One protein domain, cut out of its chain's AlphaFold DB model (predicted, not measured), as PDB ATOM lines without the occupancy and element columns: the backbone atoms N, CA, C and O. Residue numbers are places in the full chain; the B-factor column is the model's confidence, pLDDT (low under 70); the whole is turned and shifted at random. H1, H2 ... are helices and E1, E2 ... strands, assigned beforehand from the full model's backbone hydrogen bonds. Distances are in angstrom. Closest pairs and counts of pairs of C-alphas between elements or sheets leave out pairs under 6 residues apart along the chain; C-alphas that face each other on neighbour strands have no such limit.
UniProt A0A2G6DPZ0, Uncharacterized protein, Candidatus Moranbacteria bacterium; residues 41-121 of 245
ATOM      1  N   HIS A  41      66.291  98.375 123.063       61.84
ATOM      2  CA  HIS A  41      67.717  98.461 122.722       61.84
ATOM      3  C   HIS A  41      68.499  97.250 123.245       61.84
ATOM      4  O   HIS A  41      69.382  96.752 122.554       61.84
ATOM      5  N   TYR A  42      68.157  96.742 124.433       62.59
ATOM      6  CA  TYR A  42      68.772  95.526 124.971       62.59
ATOM      7  C   TYR A  42      68.444  94.277 124.146       62.59
ATOM      8  O   TYR A  42      69.318  93.446 123.945       62.59
ATOM      9  N   LEU A  43      67.209  94.142 123.656       64.06
ATOM     10  CA  LEU A  43      66.799  92.974 122.866       64.06
ATOM     11  C   LEU A  43      67.307  92.990 121.418       64.06
ATOM     12  O   LEU A  43      67.277  91.957 120.757       64.06
ATOM     13  N   THR A  44      67.733  94.149 120.915       75.44
ATOM     14  CA  THR A  44      68.127  94.331 119.510       75.44
ATOM     15  C   THR A  44      69.630  94.446 119.295       75.44
ATOM     16  O   THR A  44      70.066  94.381 118.149       75.44
ATOM     17  N   ASP A  45      70.429  94.595 120.356       82.38
ATOM     18  CA  ASP A  45      71.889  94.563 120.269       82.38
ATOM     19  C   ASP A  45      72.367  93.104 120.109       82.38
ATOM     20  O   ASP A  45      72.246  92.325 121.051       82.38
ATOM     21  N   PRO A  46      72.926  92.688 118.957       83.75
ATOM     22  CA  PRO A  46      73.361  91.303 118.732       83.75
ATOM     23  C   PRO A  46      74.595  90.904 119.542       83.75
ATOM     24  O   PRO A  46      74.931  89.723 119.630       83.75
ATOM     25  N   CYS A  47      75.278  91.882 120.136       87.62
ATOM     26  CA  CYS A  47      76.313  91.639 121.129       87.62
ATOM     27  C   CYS A  47      75.731  91.447 122.534       87.62
ATOM     28  O   CYS A  47      76.487  91.119 123.445       87.62
ATOM     29  N   TYR A  48      74.428  91.676 122.743       85.25
ATOM     30  CA  TYR A  48      73.813  91.521 124.052       85.25
ATOM     31  C   TYR A  48      73.716  90.052 124.440       85.25
ATOM     32  O   TYR A  48      72.841  89.308 124.000       85.25
ATOM     33  N   GLU A  49      74.607  89.654 125.336       79.19
ATOM     34  CA  GLU A  49      74.560  88.364 126.003       79.19
ATOM     35  C   GLU A  49      75.085  88.463 127.433       79.19
ATOM     36  O   GLU A  49      75.812  89.392 127.805       79.19
ATOM     37  N   LYS A  50      74.704  87.475 128.245       70.25
ATOM     38  CA  LYS A  50      75.347  87.195 129.527       70.25
ATOM     39  C   LYS A  50      76.398  86.119 129.289       70.25
ATOM     40  O   LYS A  50      76.040  85.024 128.865       70.25
ATOM     41  N   ARG A  51      77.662  86.411 129.587       69.31
ATOM     42  CA  ARG A  51      78.778  85.467 129.414       69.31
ATOM     43  C   ARG A  51      79.535  85.290 130.719       69.31
ATOM     44  O   ARG A  51      79.767  86.280 131.404       69.31
ATOM     45  N   GLU A  52      79.931  84.060 131.039       67.06
ATOM     46  CA  GLU A  52      80.812  83.808 132.181       67.06
ATOM     47  C   GLU A  52      82.117  84.600 132.055       67.06
ATOM     48  O   GLU A  52      82.728  84.662 130.985       67.06
ATOM     49  N   ILE A  53      82.539  85.246 133.140       64.75
ATOM     50  CA  ILE A  53      83.745  86.078 133.124       64.75
ATOM     51  C   ILE A  53      84.968  85.164 132.999       64.75
ATOM     52  O   ILE A  53      85.352  84.479 133.947       64.75
ATOM     53  N   ALA A  54      85.600  85.162 131.825       56.84
ATOM     54  CA  ALA A  54      86.871  84.481 131.625       56.84
ATOM     55  C   ALA A  54      87.985  85.187 132.421       56.84
ATOM     56  O   ALA A  54      88.075  86.416 132.445       56.84
ATOM     57  N   LYS A  55      88.866  84.413 133.065       56.66
ATOM     58  CA  LYS A  55      90.064  84.950 133.729       56.66
ATOM     59  C   LYS A  55      91.037  85.480 132.661       56.66
ATOM     60  O   LYS A  55      91.427  84.710 131.791       56.66
ATOM     61  N   GLY A  56      91.461  86.750 132.740       58.53
ATOM     62  CA  GLY A  56      92.606  87.252 131.948       58.53
ATOM     63  C   GLY A  56      92.431  88.539 131.121       58.53
ATOM     64  O   GLY A  56      93.231  88.784 130.217       58.53
ATOM     65  N   GLY A  57      91.432  89.382 131.386       68.25
ATOM     66  CA  GLY A  57      91.303  90.679 130.707       68.25
ATOM     67  C   GLY A  57      89.897  91.246 130.776       68.25
ATOM     68  O   GLY A  57      88.987  90.581 131.267       68.25
ATOM     69  N   TYR A  58      89.708  92.446 130.228       82.19
ATOM     70  CA  TYR A  58      88.368  92.941 129.930       82.19
ATOM     71  C   TYR A  58      87.789  92.165 128.722       82.19
ATOM     72  O   TYR A  58      88.387  92.210 127.644       82.19
ATOM     73  N   PRO A  59      86.687  91.403 128.872       86.69
ATOM     74  CA  PRO A  59      86.153  90.545 127.815       86.69
ATOM     75  C   PRO A  59      85.704  91.333 126.583       86.69
ATOM     76  O   PRO A  59      84.934  92.288 126.700       86.69
ATOM     77  N   TYR A  60      86.133  90.881 125.403       90.50
ATOM     78  CA  TYR A  60      85.691  91.384 124.106       90.50
ATOM     79  C   TYR A  60      85.726  90.276 123.047       90.50
ATOM     80  O   TYR A  60      86.402  89.261 123.221       90.50
ATOM     81  N   GLU A  61      85.015  90.484 121.946       91.56
ATOM     82  CA  GLU A  61      85.109  89.692 120.723       91.56
ATOM     83  C   GLU A  61      84.606  90.490 119.518       91.56
ATOM     84  O   GLU A  61      83.859  91.459 119.663       91.56
ATOM     85  N   ILE A  62      84.995  90.063 118.321       93.56
ATOM     86  CA  ILE A  62      84.526  90.649 117.066       93.56
ATOM     87  C   ILE A  62      83.497  89.691 116.460       93.56
ATOM     88  O   ILE A  62      83.808  88.525 116.217       93.56
ATOM     89  N   ARG A  63      82.269  90.171 116.239       91.50
ATOM     90  CA  ARG A  63      81.185  89.433 115.570       91.50
ATOM     91  C   ARG A  63      80.815  90.164 114.294       91.50
ATOM     92  O   ARG A  63      80.259  91.258 114.367       91.50
ATOM     93  N   ASP A  64      81.113  89.553 113.154       88.44
ATOM     94  CA  ASP A  64      80.851  90.110 111.828       88.44
ATOM     95  C   ASP A  64      81.396  91.544 111.679       88.44
ATOM     96  O   ASP A  64      82.596  91.754 111.515       88.44
ATOM     97  N   ASP A  65      80.510  92.535 111.753       92.12
ATOM     98  CA  ASP A  65      80.772  93.956 111.582       92.12
ATOM     99  C   ASP A  65      80.774  94.739 112.907       92.12
ATOM    100  O   ASP A  65      80.552  95.951 112.910       92.12
ATOM    101  N   ARG A  66      81.019  94.071 114.045       94.69
ATOM    102  CA  ARG A  66      80.879  94.680 115.380       94.69
ATOM    103  C   ARG A  66      81.948  94.230 116.347       94.69
ATOM    104  O   ARG A  66      82.354  93.071 116.365       94.69
ATOM    105  N   VAL A  67      82.299  95.145 117.240       95.62
ATOM    106  CA  VAL A  67      83.048  94.840 118.454       95.62
ATOM    107  C   VAL A  67      82.048  94.666 119.591       95.62
ATOM    108  O   VAL A  67      81.353  95.609 119.968       95.62
ATOM    109  N   CYS A  68      81.969  93.459 120.136       93.31
ATOM    110  CA  CYS A  68      81.196  93.142 121.325       93.31
ATOM    111  C   CYS A  68      82.128  93.182 122.533       93.31
ATOM    112  O   CYS A  68      83.075  92.407 122.606       93.31
ATOM    113  N   ILE A  69      81.869  94.055 123.500       90.50
ATOM    114  CA  ILE A  69      82.734  94.237 124.671       90.50
ATOM    115  C   ILE A  69      81.908  94.267 125.952       90.50
ATOM    116  O   ILE A  69      80.727  94.633 125.937       90.50
ATOM    117  N   GLN A  70      82.512  93.882 127.074       88.06
ATOM    118  CA  GLN A  70      81.870  94.037 128.372       88.06
ATOM    119  C   GLN A  70      81.472  95.509 128.591       88.06
ATOM    120  O   GLN A  70      82.213  96.440 128.282       88.06
ATOM    121  N   HIS A  71      80.284  95.729 129.146       79.88
ATOM    122  CA  HIS A  71      79.796  97.059 129.481       79.88
ATOM    123  C   HIS A  71      79.592  97.201 130.992       79.88
ATOM    124  O   HIS A  71      78.762  96.510 131.586       79.88
ATOM    125  N   GLY A  72      80.291  98.163 131.601       70.75
ATOM    126  CA  GLY A  72      80.240  98.442 133.039       70.75
ATOM    127  C   GLY A  72      81.117  97.514 133.890       70.75
ATOM    128  O   GLY A  72      81.899  96.704 133.377       70.75
ATOM    129  N   TYR A  73      81.000  97.664 135.210       59.56
ATOM    130  CA  TYR A  73      81.663  96.795 136.180       59.56
ATOM    131  C   TYR A  73      80.930  95.457 136.250       59.56
ATOM    132  O   TYR A  73      79.700  95.418 136.310       59.56
ATOM    133  N   ALA A  74      81.689  94.363 136.229       56.22
ATOM    134  CA  ALA A  74      81.156  93.090 136.674       56.22
ATOM    135  C   ALA A  74      80.787  93.272 138.149       56.22
ATOM    136  O   ALA A  74      81.649  93.593 138.965       56.22
ATOM    137  N   ASP A  75      79.507  93.154 138.475       51.00
ATOM    138  CA  ASP A  75      79.095  92.979 139.861       51.00
ATOM    139  C   ASP A  75      79.840  91.742 140.381       51.00
ATOM    140  O   ASP A  75      79.803  90.692 139.740       51.00
ATOM    141  N   SER A  76      80.558  91.862 141.495       51.78
ATOM    142  CA  SER A  76      81.326  90.755 142.076       51.78
ATOM    143  C   SER A  76      80.437  89.581 142.510       51.78
ATOM    144  O   SER A  76      80.950  88.491 142.757       51.78
ATOM    145  N   SER A  77      79.112  89.775 142.560       54.34
ATOM    146  CA  SER A  77      78.107  88.722 142.743       54.34
ATOM    147  C   SER A  77      77.601  88.091 141.434       54.34
ATOM    148  O   SER A  77      76.929  87.058 141.466       54.34
ATOM    149  N   LEU A  78      77.924  88.666 140.270       55.31
ATOM    150  CA  LEU A  78      77.546  88.139 138.963       55.31
ATOM    151  C   LEU A  78      78.730  87.390 138.344       55.31
ATOM    152  O   LEU A  78      79.679  87.984 137.845       55.31
ATOM    153  N   LEU A  79      78.599  86.064 138.250       57.75
ATOM    154  CA  LEU A  79      79.453  85.200 137.419       57.75
ATOM    155  C   LEU A  79      79.443  85.588 135.928       57.75
ATOM    156  O   LEU A  79      80.200  85.021 135.148       57.75
ATOM    157  N   PHE A  80      78.597  86.545 135.526       62.88
ATOM    158  CA  PHE A  80      78.319  86.896 134.144       62.88
ATOM    159  C   PHE A  80      78.580  88.379 133.851       62.88
ATOM    160  O   PHE A  80      77.992  89.262 134.479       62.88
ATOM    161  N   ALA A  81      79.383  88.654 132.824       70.69
ATOM    162  CA  ALA A  81      79.502  89.968 132.206       70.69
ATOM    163  C   ALA A  81      78.328  90.228 131.251       70.69
ATOM    164  O   ALA A  81      77.823  89.312 130.595       70.69
ATOM    165  N   ARG A  82      77.908  91.496 131.153       80.19
ATOM    166  CA  ARG A  82      76.986  91.961 130.109       80.19
ATOM    167  C   ARG A  82      77.797  92.475 128.933       80.19
ATOM    168  O   ARG A  82      78.479  93.491 129.068       80.19
ATOM    169  N   MET A  83      77.694  91.792 127.806       86.94
ATOM    170  CA  MET A  83      78.306  92.217 126.552       86.94
ATOM    171  C   MET A  83      77.383  93.204 125.831       86.94
ATOM    172  O   MET A  83      76.159  93.108 125.942       86.94
ATOM    173  N   LYS A  84      77.962  94.189 125.143       89.81
ATOM    174  CA  LYS A  84      77.253  95.138 124.274       89.81
ATOM    175  C   LYS A  84      78.124  95.523 123.089       89.81
ATOM    176  O   LYS A  84      79.345  95.391 123.146       89.81
ATOM    177  N   THR A  85      77.496  96.053 122.048       92.69
ATOM    178  CA  THR A  85      78.226  96.651 120.930       92.69
ATOM    179  C   THR A  85      78.994  97.891 121.408       92.69
ATOM    180  O   THR A  85      78.399  98.818 121.968       92.69
ATOM    181  N   LEU A  86      80.302  97.943 121.148       94.44
ATOM    182  CA  LEU A  86      81.118  99.147 121.297       94.44
ATOM    183  C   LEU A  86      80.838 100.080 120.118       94.44
ATOM    184  O   LEU A  86      81.316  99.881 119.001       94.44
ATOM    185  N   LYS A  87      79.992 101.082 120.350       92.44
ATOM    186  CA  LYS A  87      79.562 102.005 119.296       92.44
ATOM    187  C   LYS A  87      80.749 102.793 118.741       92.44
ATOM    188  O   LYS A  87      81.529 103.349 119.502       92.44
ATOM    189  N   GLY A  88      80.821 102.883 117.413       92.50
ATOM    190  CA  GLY A  88      81.840 103.661 116.704       92.50
ATOM    191  C   GLY A  88      83.190 102.962 116.545       92.50
ATOM    192  O   GLY A  88      84.038 103.506 115.844       92.50
ATOM    193  N   ALA A  89      83.374 101.777 117.138       96.69
ATOM    194  CA  ALA A  89      84.586 100.999 116.940       96.69
ATOM    195  C   ALA A  89      84.642 100.396 115.529       96.69
ATOM    196  O   ALA A  89      83.632  99.895 115.027       96.69
ATOM    197  N   ASP A  90      85.819 100.419 114.903       97.88
ATOM    198  CA  ASP A  90      86.066  99.735 113.633       97.88
ATOM    199  C   ASP A  90      86.483  98.276 113.899       97.88
ATOM    200  O   ASP A  90      87.634  98.026 114.267       97.88
ATOM    201  N   PRO A  91      85.592  97.292 113.671       96.81
ATOM    202  CA  PRO A  91      85.853  95.884 113.972       96.81
ATOM    203  C   PRO A  91      87.003  95.286 113.159       96.81
ATOM    204  O   PRO A  91      87.585  94.295 113.582       96.81
ATOM    205  N   LYS A  92      87.340  95.847 111.990       97.50
ATOM    206  CA  LYS A  92      88.389  95.294 111.120       97.50
ATOM    207  C   LYS A  92      89.783  95.637 111.617       97.50
ATOM    208  O   LYS A  92      90.724  94.909 111.322       97.50
ATOM    209  N   THR A  93      89.908  96.756 112.324       98.00
ATOM    210  CA  THR A  93      91.180  97.251 112.863       98.00
ATOM    211  C   THR A  93      91.232  97.204 114.386       98.00
ATOM    212  O   THR A  93      92.195  97.689 114.962       98.00
ATOM    213  N   PHE A  94      90.194  96.669 115.036       97.81
ATOM    214  CA  PHE A  94      90.121  96.610 116.487       97.81
ATOM    215  C   PHE A  94      91.128  95.604 117.042       97.81
ATOM    216  O   PHE A  94      91.083  94.417 116.718       97.81
ATOM    217  N   GLU A  95      92.002  96.068 117.922       95.81
ATOM    218  CA  GLU A  95      93.036  95.263 118.551       95.81
ATOM    219  C   GLU A  95      93.202  95.599 120.034       95.81
ATOM    220  O   GLU A  95      92.903  96.697 120.508       95.81
ATOM    221  N   LYS A  96      93.676  94.611 120.792       94.75
ATOM    222  CA  LYS A  96      93.970  94.748 122.219       94.75
ATOM    223  C   LYS A  96      95.392  95.276 122.398       94.75
ATOM    224  O   LYS A  96      96.327  94.662 121.897       94.75
ATOM    225  N   ILE A  97      95.541  96.356 123.165       93.81
ATOM    226  CA  ILE A  97      96.842  96.895 123.587       93.81
ATOM    227  C   ILE A  97      97.314  96.145 124.838       93.81
ATOM    228  O   ILE A  97      98.393  95.563 124.854       93.81
ATOM    229  N   ASP A  98      96.480  96.113 125.881       90.94
ATOM    230  CA  ASP A  98      96.792  95.457 127.154       90.94
ATOM    231  C   ASP A  98      95.526  94.931 127.854       90.94
ATOM    232  O   ASP A  98      94.484  94.750 127.231       90.94
ATOM    233  N   TYR A  99      95.603  94.626 129.156       87.44
ATOM    234  CA  TYR A  99      94.494  94.070 129.934       87.44
ATOM    235  C   TYR A  99      93.176  94.855 129.812       87.44
ATOM    236  O   TYR A  99      92.113  94.228 129.758       87.44
ATOM    237  N   ASN A 100      93.238  96.190 129.784       90.94
ATOM    238  CA  ASN A 100      92.066  97.066 129.728       90.94
ATOM    239  C   ASN A 100      92.051  97.995 128.507       90.94
ATOM    240  O   ASN A 100      90.995  98.566 128.246       90.94
ATOM    241  N   HIS A 101      93.162  98.170 127.790       94.12
ATOM    242  CA  HIS A 101      93.234  99.074 126.644       94.12
ATOM    243  C   HIS A 101      93.067  98.355 125.308       94.12
ATOM    244  O   HIS A 101      93.627  97.282 125.070       94.12
ATOM    245  N   PHE A 102      92.330  99.001 124.414       96.00
ATOM    246  CA  PHE A 102      92.081  98.571 123.045       96.00
ATOM    247  C   PHE A 102      92.230  99.764 122.111       96.00
ATOM    248  O   PHE A 102      92.087 100.907 122.545       96.00
ATOM    249  N   LYS A 103      92.457  99.521 120.826       97.75
ATOM    250  CA  LYS A 103      92.385 100.567 119.808       97.75
ATOM    251  C   LYS A 103      91.813 100.045 118.509       97.75
ATOM    252  O   LYS A 103      91.808  98.846 118.259       97.75
ATOM    253  N   ASP A 104      91.354 100.969 117.690       98.44
ATOM    254  CA  ASP A 104      91.167 100.771 116.264       98.44
ATOM    255  C   ASP A 104      91.886 101.889 115.498       98.44
ATOM    256  O   ASP A 104      92.614 102.689 116.085       98.44
ATOM    257  N   LYS A 105      91.711 101.951 114.177       98.00
ATOM    258  CA  LYS A 105      92.374 102.960 113.338       98.00
ATOM    259  C   LYS A 105      91.987 104.415 113.650       98.00
ATOM    260  O   LYS A 105      92.657 105.319 113.169       98.00
ATOM    261  N   ASN A 106      90.886 104.648 114.364       98.06
ATOM    262  CA  ASN A 106      90.351 105.976 114.658       98.06
ATOM    263  C   ASN A 106      90.471 106.340 116.146       98.06
ATOM    264  O   ASN A 106      90.585 107.518 116.472       98.06
ATOM    265  N   HIS A 107      90.390 105.362 117.052       98.12
ATOM    266  CA  HIS A 107      90.217 105.624 118.477       98.12
ATOM    267  C   HIS A 107      90.974 104.649 119.378       98.12
ATOM    268  O   HIS A 107      91.240 103.502 119.023       98.12
ATOM    269  N   VAL A 108      91.219 105.098 120.607       98.00
ATOM    270  CA  VAL A 108      91.696 104.277 121.722       98.00
ATOM    271  C   VAL A 108      90.611 104.186 122.780       98.00
ATOM    272  O   VAL A 108      89.915 105.164 123.068       98.00
ATOM    273  N   TYR A 109      90.501 103.016 123.395       96.31
ATOM    274  CA  TYR A 109      89.501 102.686 124.391       96.31
ATOM    275  C   TYR A 109      90.158 102.156 125.664       96.31
ATOM    276  O   TYR A 109      90.994 101.257 125.608       96.31
ATOM    277  N   TYR A 110      89.716 102.646 126.820       93.94
ATOM    278  CA  TYR A 110      89.874 101.950 128.092       93.94
ATOM    279  C   TYR A 110      88.562 101.239 128.404       93.94
ATOM    280  O   TYR A 110      87.521 101.873 128.612       93.94
ATOM    281  N   LYS A 111      88.596  99.907 128.459       91.69
ATOM    282  CA  LYS A 111      87.404  99.065 128.585       91.69
ATOM    283  C   LYS A 111      86.418  99.416 127.463       91.69
ATOM    284  O   LYS A 111      86.777  99.378 126.294       91.69
ATOM    285  N   SER A 112      85.185  99.777 127.807       91.69
ATOM    286  CA  SER A 112      84.147 100.210 126.862       91.69
ATOM    287  C   SER A 112      84.073 101.732 126.665       91.69
ATOM    288  O   SER A 112      83.119 102.214 126.058       91.69
ATOM    289  N   SER A 113      85.038 102.501 127.181       92.94
ATOM    290  CA  SER A 113      85.068 103.968 127.070       92.94
ATOM    291  C   SER A 113      86.134 104.411 126.079       92.94
ATOM    292  O   SER A 113      87.289 104.021 126.217       92.94
ATOM    293  N   GLN A 114      85.763 105.241 125.105       95.25
ATOM    294  CA  GLN A 114      86.727 105.929 124.243       95.25
ATOM    295  C   GLN A 114      87.501 106.963 125.071       95.25
ATOM    296  O   GLN A 114      86.882 107.745 125.792       95.25
ATOM    297  N   ILE A 115      88.829 106.962 124.957       95.88
ATOM    298  CA  ILE A 115      89.723 107.859 125.707       95.88
ATOM    299  C   ILE A 115      90.558 108.769 124.800       95.88
ATOM    300  O   ILE A 115      90.838 109.899 125.183       95.88
ATOM    301  N   SER A 116      90.902 108.329 123.587       97.31
ATOM    302  CA  SER A 116      91.689 109.118 122.630       97.31
ATOM    303  C   SER A 116      91.184 108.911 121.200       97.31
ATOM    304  O   SER A 116      90.561 107.893 120.890       97.31
ATOM    305  N   SER A 117      91.431 109.908 120.347       97.19
ATOM    306  CA  SER A 117      91.213 109.851 118.890       97.19
ATOM    307  C   SER A 117      92.537 109.885 118.114       97.19
ATOM    308  O   SER A 117      92.556 110.225 116.935       97.19
ATOM    309  N   ASP A 118      93.645 109.574 118.792       97.94
ATOM    310  CA  ASP A 118      94.999 109.534 118.243       97.94
ATOM    311  C   ASP A 118      95.664 108.174 118.560       97.94
ATOM    312  O   ASP A 118      96.574 108.074 119.385       97.94
ATOM    313  N   PRO A 119      95.171 107.079 117.952       97.69
ATOM    314  CA  PRO A 119      95.661 105.725 118.222       97.69
ATOM    315  C   PRO A 119      97.077 105.452 117.702       97.69
ATOM    316  O   PRO A 119      97.684 104.447 118.090       97.69
ATOM    317  N   GLU A 120      97.595 106.300 116.812       97.50
ATOM    318  CA  GLU A 120      98.947 106.177 116.258       97.50
ATOM    319  C   GLU A 120     100.011 106.627 117.262       97.50
ATOM    320  O   GLU A 120     101.061 105.993 117.347       97.50
ATOM    321  N   ASN A 121      99.720 107.659 118.061       97.12
ATOM    322  CA  ASN A 121     100.647 108.199 119.060       97.12
ATOM    323  C   ASN A 121     100.326 107.740 120.491       97.12
ATOM    324  O   ASN A 121     100.908 108.260 121.442       97.12
TER     325      ASN A 121
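This is residues 41 to 121 of the 245 residues of an uncharacterized protein of Candidatus Moranbacteria bacterium (UniProt A0A2G6DPZ0). With little regular structure, a four-stranded sheet curled like part of a barrel stands beside a smaller three-stranded sheet, with H1 out beyond the larger one. The printed part has 81 residues, H1 then E1 to E7, mostly strand, under half in named elements. The antiparallel sheets run E1-E4-E3-E2 and E5-E6-E7. The whole is compact, radius of gyration of the C-alphas 12.4 A, spanning 38 by 26 by 17 A.

Find E4, residues 80 to 85, from C-alpha 80 at (78.319, 86.896, 134.144), 16.4 A long. E3 is 66 to 70, E2 60 to 63, E1 50 to 52, H1 41 to 44. E5 is 101 to 103, E6 108 to 110, and E7 113 to 116, ending at (91.689, 109.118, 122.630).

E1 to E4 form a Greek key: E2 E3 E4 is a meander, successive antiparallel neighbours, and E1 neighbours E4. Look for N 81 and O 51 at 2.8 A, N 84 and O 69 at 2.9 A, and N 61 and O 68 at 2.8 A, within hydrogen-bond range. Meander E5 E6 E7 shows N 109 and O 102 at 2.8 A, N 110 and O 113 at 2.9 A. H1, too short for an O i to N i+4 pair, is on neither sheet.

The farthest C-alphas, Ser 77 and Asn 121, are 38.1 A apart. The printed part has no cut; E4 to E5 is a long link. Find pLDDT under 70 at residues 41 to 43, 51 to 57 and 73 to 80.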